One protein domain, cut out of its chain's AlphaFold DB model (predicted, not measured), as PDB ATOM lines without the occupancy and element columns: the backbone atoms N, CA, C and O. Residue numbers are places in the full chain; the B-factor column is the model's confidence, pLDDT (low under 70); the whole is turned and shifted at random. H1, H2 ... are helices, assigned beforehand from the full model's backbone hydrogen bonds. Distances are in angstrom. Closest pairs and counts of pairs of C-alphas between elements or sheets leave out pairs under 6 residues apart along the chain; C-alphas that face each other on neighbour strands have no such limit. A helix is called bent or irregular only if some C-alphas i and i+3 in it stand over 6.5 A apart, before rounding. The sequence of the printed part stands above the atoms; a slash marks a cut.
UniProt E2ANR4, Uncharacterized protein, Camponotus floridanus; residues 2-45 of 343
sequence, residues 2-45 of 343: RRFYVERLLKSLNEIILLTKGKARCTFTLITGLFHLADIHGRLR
ATOM      1  N   ARG A   2      38.456  -9.311   2.588       64.94
ATOM      2  CA  ARG A   2      38.196  -7.849   2.546       64.94
ATOM      3  C   ARG A   2      37.899  -7.204   3.913       64.94
ATOM      4  O   ARG A   2      38.452  -6.152   4.200       64.94
ATOM      5  N   ARG A   3      37.112  -7.850   4.787       69.44
ATOM      6  CA  ARG A   3      36.800  -7.324   6.138       69.44
ATOM      7  C   ARG A   3      38.036  -7.170   7.034       69.44
ATOM      8  O   ARG A   3      38.204  -6.137   7.664       69.44
ATOM      9  N   PHE A   4      38.950  -8.140   6.990       83.12
ATOM     10  CA  PHE A   4      40.182  -8.126   7.788       83.12
ATOM     11  C   PHE A   4      41.105  -6.946   7.443       83.12
ATOM     12  O   PHE A   4      41.720  -6.349   8.321       83.12
ATOM     13  N   TYR A   5      41.181  -6.574   6.162       81.12
ATOM     14  CA  TYR A   5      41.974  -5.420   5.726       81.12
ATOM     15  C   TYR A   5      41.370  -4.089   6.181       81.12
ATOM     16  O   TYR A   5      42.110  -3.197   6.590       81.12
ATOM     17  N   VAL A   6      40.040  -3.966   6.149       84.19
ATOM     18  CA  VAL A   6      39.340  -2.743   6.565       84.19
ATOM     19  C   VAL A   6      39.495  -2.509   8.069       84.19
ATOM     20  O   VAL A   6      39.836  -1.403   8.477       84.19
ATOM     21  N   GLU A   7      39.346  -3.547   8.894       82.94
ATOM     22  CA  GLU A   7      39.528  -3.430  10.348       82.94
ATOM     23  C   GLU A   7      40.964  -3.055  10.730       82.94
ATOM     24  O   GLU A   7      41.183  -2.216  11.606       82.94
ATOM     25  N   ARG A   8      41.959  -3.617  10.033       83.62
ATOM     26  CA  ARG A   8      43.370  -3.297  10.278       83.62
ATOM     27  C   ARG A   8      43.711  -1.863   9.869       83.62
ATOM     28  O   ARG A   8      44.460  -1.196  10.575       83.62
ATOM     29  N   LEU A   9      43.127  -1.379   8.773       87.50
ATOM     30  CA  LEU A   9      43.315  -0.012   8.288       87.50
ATOM     31  C   LEU A   9      42.636   1.019   9.204       87.50
ATOM     32  O   LEU A   9      43.239   2.041   9.523       87.50
ATOM     33  N   LEU A  10      41.434   0.718   9.703       86.44
ATOM     34  CA  LEU A  10      40.736   1.552  10.689       86.44
ATOM     35  C   LEU A  10      41.490   1.624  12.022       86.44
ATOM     36  O   LEU A  10      41.574   2.697  12.622       86.44
ATOM     37  N   LYS A  11      42.094   0.516  12.465       90.06
ATOM     38  CA  LYS A  11      42.919   0.495  13.679       90.06
ATOM     39  C   LYS A  11      44.169   1.369  13.534       90.06
ATOM     40  O   LYS A  11      44.433   2.188  14.412       90.06
ATOM     41  N   SER A  12      44.871   1.274  12.402       87.19
ATOM     42  CA  SER A  12      46.037   2.121  12.118       87.19
ATOM     43  C   SER A  12      45.675   3.605  11.991       87.19
ATOM     44  O   SER A  12      46.418   4.460  12.468       87.19
ATOM     45  N   LEU A  13      44.525   3.935  11.392       87.75
ATOM     46  CA  LEU A  13      44.056   5.323  11.299       87.75
ATOM     47  C   LEU A  13      43.752   5.921  12.676       87.75
ATOM     48  O   LEU A  13      44.133   7.062  12.934       87.75
ATOM     49  N   ASN A  14      43.138   5.157  13.581       84.88
ATOM     50  CA  ASN A  14      42.888   5.620  14.947       84.88
ATOM     51  C   ASN A  14      44.187   5.890  15.722       84.88
ATOM     52  O   ASN A  14      44.266   6.892  16.431       84.88
ATOM     53  N   GLU A  15      45.218   5.056  15.564       87.81
ATOM     54  CA  GLU A  15      46.533   5.294  16.181       87.81
ATOM     55  C   GLU A  15      47.201   6.564  15.633       87.81
ATOM     56  O   GLU A  15      47.718   7.374  16.401       87.81
ATOM     57  N   ILE A  16      47.111   6.806  14.322       83.81
ATOM     58  CA  ILE A  16      47.634   8.024  13.683       83.81
ATOM     59  C   ILE A  16      46.891   9.277  14.173       83.81
ATOM     60  O   ILE A  16      47.520  10.296  14.470       83.81
ATOM     61  N   ILE A  17      45.564   9.216  14.302       85.00
ATOM     62  CA  ILE A  17      44.742  10.322  14.820       85.00
ATOM     63  C   ILE A  17      45.076  10.601  16.296       85.00
ATOM     64  O   ILE A  17      45.178  11.757  16.709       85.00
ATOM     65  N   LEU A  18      45.314   9.557  17.093       81.81
ATOM     66  CA  LEU A  18      45.729   9.686  18.492       81.81
ATOM     67  C   LEU A  18      47.127  10.306  18.639       81.81
ATOM     68  O   LEU A  18      47.330  11.115  19.545       81.81
ATOM     69  N   LEU A  19      48.062   9.974  17.745       80.88
ATOM     70  CA  LEU A  19      49.434  10.501  17.742       80.88
ATOM     71  C   LEU A  19      49.531  11.960  17.276       80.88
ATOM     72  O   LEU A  19      50.500  12.651  17.581       80.88
ATOM     73  N   THR A  20      48.529  12.446  16.552       86.69
ATOM     74  CA  THR A  20      48.529  13.782  15.940       86.69
ATOM     75  C   THR A  20      47.687  14.808  16.700       86.69
ATOM     76  O   THR A  20      47.505  15.930  16.211       86.69
ATOM     77  N   LYS A  21      47.217  14.458  17.910       65.12
ATOM     78  CA  LYS A  21      46.473  15.333  18.833       65.12
ATOM     79  C   LYS A  21      47.102  16.732  18.906       65.12
ATOM     80  O   LYS A  21      48.090  16.949  19.599       65.12
ATOM     81  N   GLY A  22      46.507  17.678  18.179       63.34
ATOM     82  CA  GLY A  22      46.861  19.099  18.217       63.34
ATOM     83  C   GLY A  22      47.346  19.723  16.905       63.34
ATOM     84  O   GLY A  22      47.509  20.940  16.868       63.34
ATOM     85  N   LYS A  23      47.544  18.970  15.811       76.69
ATOM     86  CA  LYS A  23      47.929  19.556  14.506       76.69
ATOM     87  C   LYS A  23      46.981  19.141  13.382       76.69
ATOM     88  O   LYS A  23      47.330  18.334  12.525       76.69
ATOM     89  N   ALA A  24      45.805  19.771  13.357       67.31
ATOM     90  CA  ALA A  24      44.743  19.535  12.370       67.31
ATOM     91  C   ALA A  24      45.191  19.683  10.900       67.31
ATOM     92  O   ALA A  24      44.633  19.052  10.008       67.31
ATOM     93  N   ARG A  25      46.221  20.496  10.631       66.62
ATOM     94  CA  ARG A  25      46.768  20.657   9.274       66.62
ATOM     95  C   ARG A  25      47.625  19.464   8.835       66.62
ATOM     96  O   ARG A  25      47.563  19.076   7.679       66.62
ATOM     97  N   CYS A  26      48.375  18.845   9.749       67.00
ATOM     98  CA  CYS A  26      49.229  17.698   9.422       67.00
ATOM     99  C   CYS A  26      48.422  16.405   9.245       67.00
ATOM    100  O   CYS A  26      48.784  15.566   8.423       67.00
ATOM    101  N   THR A  27      47.318  16.248   9.980       76.38
ATOM    102  CA  THR A  27      46.422  15.092   9.835       76.38
ATOM    103  C   THR A  27      45.728  15.070   8.488       76.38
ATOM    104  O   THR A  27      45.667  14.018   7.858       76.38
ATOM    105  N   PHE A  28      45.256  16.226   8.018       76.06
ATOM    106  CA  PHE A  28      44.571  16.327   6.735       76.06
ATOM    107  C   PHE A  28      45.488  15.922   5.574       76.06
ATOM    108  O   PHE A  28      45.131  15.029   4.811       76.06
ATOM    109  N   THR A  29      46.705  16.480   5.505       78.50
ATOM    110  CA  THR A  29      47.682  16.165   4.447       78.50
ATOM    111  C   THR A  29      48.078  14.687   4.437       78.50
ATOM    112  O   THR A  29      48.187  14.076   3.372       78.50
ATOM    113  N   LEU A  30      48.258  14.090   5.619       83.50
ATOM    114  CA  LEU A  30      48.632  12.684   5.749       83.50
ATOM    115  C   LEU A  30      47.499  11.747   5.307       83.50
ATOM    116  O   LEU A  30      47.749  10.772   4.598       83.50
ATOM    117  N   ILE A  31      46.251  12.070   5.655       85.50
ATOM    118  CA  ILE A  31      45.076  11.310   5.213       85.50
ATOM    119  C   ILE A  31      44.923  11.410   3.689       85.50
ATOM    120  O   ILE A  31      44.801  10.379   3.029       85.50
ATOM    121  N   THR A  32      45.016  12.609   3.103       81.62
ATOM    122  CA  THR A  32      44.950  12.778   1.638       81.62
ATOM    123  C   THR A  32      46.072  12.037   0.907       81.62
ATOM    124  O   THR A  32      45.824  11.427  -0.133       81.62
ATOM    125  N   GLY A  33      47.288  12.008   1.465       89.12
ATOM    126  CA  GLY A  33      48.404  11.248   0.896       89.12
ATOM    127  C   GLY A  33      48.157   9.735   0.893       89.12
ATOM    128  O   GLY A  33      48.432   9.066  -0.104       89.12
ATOM    129  N   LEU A  34      47.572   9.196   1.968       84.75
ATOM    130  CA  LEU A  34      47.220   7.775   2.062       84.75
ATOM    131  C   LEU A  34      46.122   7.373   1.066       84.75
ATOM    132  O   LEU A  34      46.197   6.285   0.495       84.75
ATOM    133  N   PHE A  35      45.147   8.249   0.803       79.94
ATOM    134  CA  PHE A  35      44.133   8.010  -0.231       79.94
ATOM    135  C   PHE A  35      44.733   7.982  -1.641       79.94
ATOM    136  O   PHE A  35      44.410   7.083  -2.415       79.94
ATOM    137  N   HIS A  36      45.655   8.895  -1.960       80.44
ATOM    138  CA  HIS A  36      46.347   8.877  -3.253       80.44
ATOM    139  C   HIS A  36      47.216   7.628  -3.441       80.44
ATOM    140  O   HIS A  36      47.202   7.025  -4.512       80.44
ATOM    141  N   LEU A  37      47.927   7.193  -2.400       76.69
ATOM    142  CA  LEU A  37      48.698   5.945  -2.426       76.69
ATOM    143  C   LEU A  37      47.803   4.714  -2.621       76.69
ATOM    144  O   LEU A  37      48.168   3.808  -3.372       76.69
ATOM    145  N   ALA A  38      46.626   4.686  -1.990       77.50
ATOM    146  CA  ALA A  38      45.655   3.613  -2.175       77.50
ATOM    147  C   ALA A  38      45.062   3.595  -3.598       77.50
ATOM    148  O   ALA A  38      44.915   2.513  -4.165       77.50
ATOM    149  N   ASP A  39      44.784   4.760  -4.196       69.81
ATOM    150  CA  ASP A  39      44.312   4.872  -5.588       69.81
ATOM    151  C   ASP A  39      45.387   4.395  -6.581       69.81
ATOM    152  O   ASP A  39      45.122   3.567  -7.452       69.81
ATOM    153  N   ILE A  40      46.643   4.808  -6.389       72.50
ATOM    154  CA  ILE A  40      47.777   4.346  -7.208       72.50
ATOM    155  C   ILE A  40      47.949   2.826  -7.090       72.50
ATOM    156  O   ILE A  40      48.135   2.139  -8.096       72.50
ATOM    157  N   HIS A  41      47.847   2.278  -5.878       69.88
ATOM    158  CA  HIS A  41      47.964   0.838  -5.657       69.88
ATOM    159  C   HIS A  41      46.759   0.055  -6.214       69.88
ATOM    160  O   HIS A  41      46.916  -1.098  -6.622       69.88
ATOM    161  N   GLY A  42      45.567   0.657  -6.264       70.81
ATOM    162  CA  GLY A  42      44.407   0.107  -6.968       70.81
ATOM    163  C   GLY A  42      44.660   0.015  -8.472       70.81
ATOM    164  O   GLY A  42      44.577  -1.066  -9.053       70.81
ATOM    165  N   ARG A  43      45.118   1.113  -9.081       64.25
ATOM    166  CA  ARG A  43      45.422   1.185 -10.522       64.25
ATOM    167  C   ARG A  43      46.566   0.266 -10.958       64.25
ATOM    168  O   ARG A  43      46.515  -0.287 -12.054       64.25
ATOM    169  N   LEU A  44      47.574   0.064 -10.104       52.72
ATOM    170  CA  LEU A  44      48.661  -0.897 -10.346       52.72
ATOM    171  C   LEU A  44      48.183  -2.353 -10.294       52.72
ATOM    172  O   LEU A  44      48.752  -3.210 -10.969       52.72
ATOM    173  N   ARG A  45      47.144  -2.643  -9.504       55.75
ATOM    174  CA  ARG A  45      46.595  -3.996  -9.360       55.75
ATOM    175  C   ARG A  45      45.636  -4.368 -10.489       55.75
ATOM    176  O   ARG A  45      45.572  -5.541 -10.846       55.75
TER     177      ARG A  45
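What this domain is: This is residues 2 to 45 of the 343 residues of an uncharacterized protein of Camponotus floridanus (UniProt E2ANR4). Two long helices, H1 and H2, make a narrow, open V: they are joined at one end by a tight link, come nearest to each other just beside that link, and spread apart toward their far ends. H1 runs toward the link and H2 folds back from it, in a flat outline of 36 by 21 by 8 A. The printed part has 44 residues, with two named helices in the order H1, H2, no named strand, and the class all helix. It is loose, with a radius of gyration of the C-alphas of 12.0 A.

Where its parts are: H1 takes residues 2 to 19, 26.3 A from first to last C-alpha, and begins with C-alpha 2 at (38.196, -7.849, 2.546). Its last C-alpha, that of Leu 19, is at (49.434, 10.501, 17.742). Four residues follow, and then H2 takes residues 24 to 45, 32.1 A from first to last C-alpha, and ends with C-alpha 45 at (46.595, -3.996, -9.360).

How they stand to each other: H1 and H2 are close but not clearly touching, with 1 pair of C-alphas within 8 A. Their closest C-alphas are those of Ile 17 and Thr 27, 7.1 A apart. Their lines stand at a shallow tilt of 24 degrees and run opposite ways, with the centres 13.9 A apart. Residues 2 to 12 of H1 and residues 32 to 45 of H2 stand free, and so do residues 20 to 26, of which 24 to 26 belong to H2. Each O i to N i+4 pair in H1 is within hydrogen-bond range; in H2, 17 of 18 are. Neither helix is bent.

The domain as a whole: The two C-alphas farthest apart are those of Gly 22 and Arg 45, at 36.0 A, while those of Arg 2 and Arg 45 are 15.1 A apart. The printed part has no cut, and its one link, H1 to H2, is tight. The mean pLDDT of the printed part is 77.5. It is under 70 in 12 residues: 2 to 3, 21 to 22, 24 to 26, 39, 41 and 43 to 45.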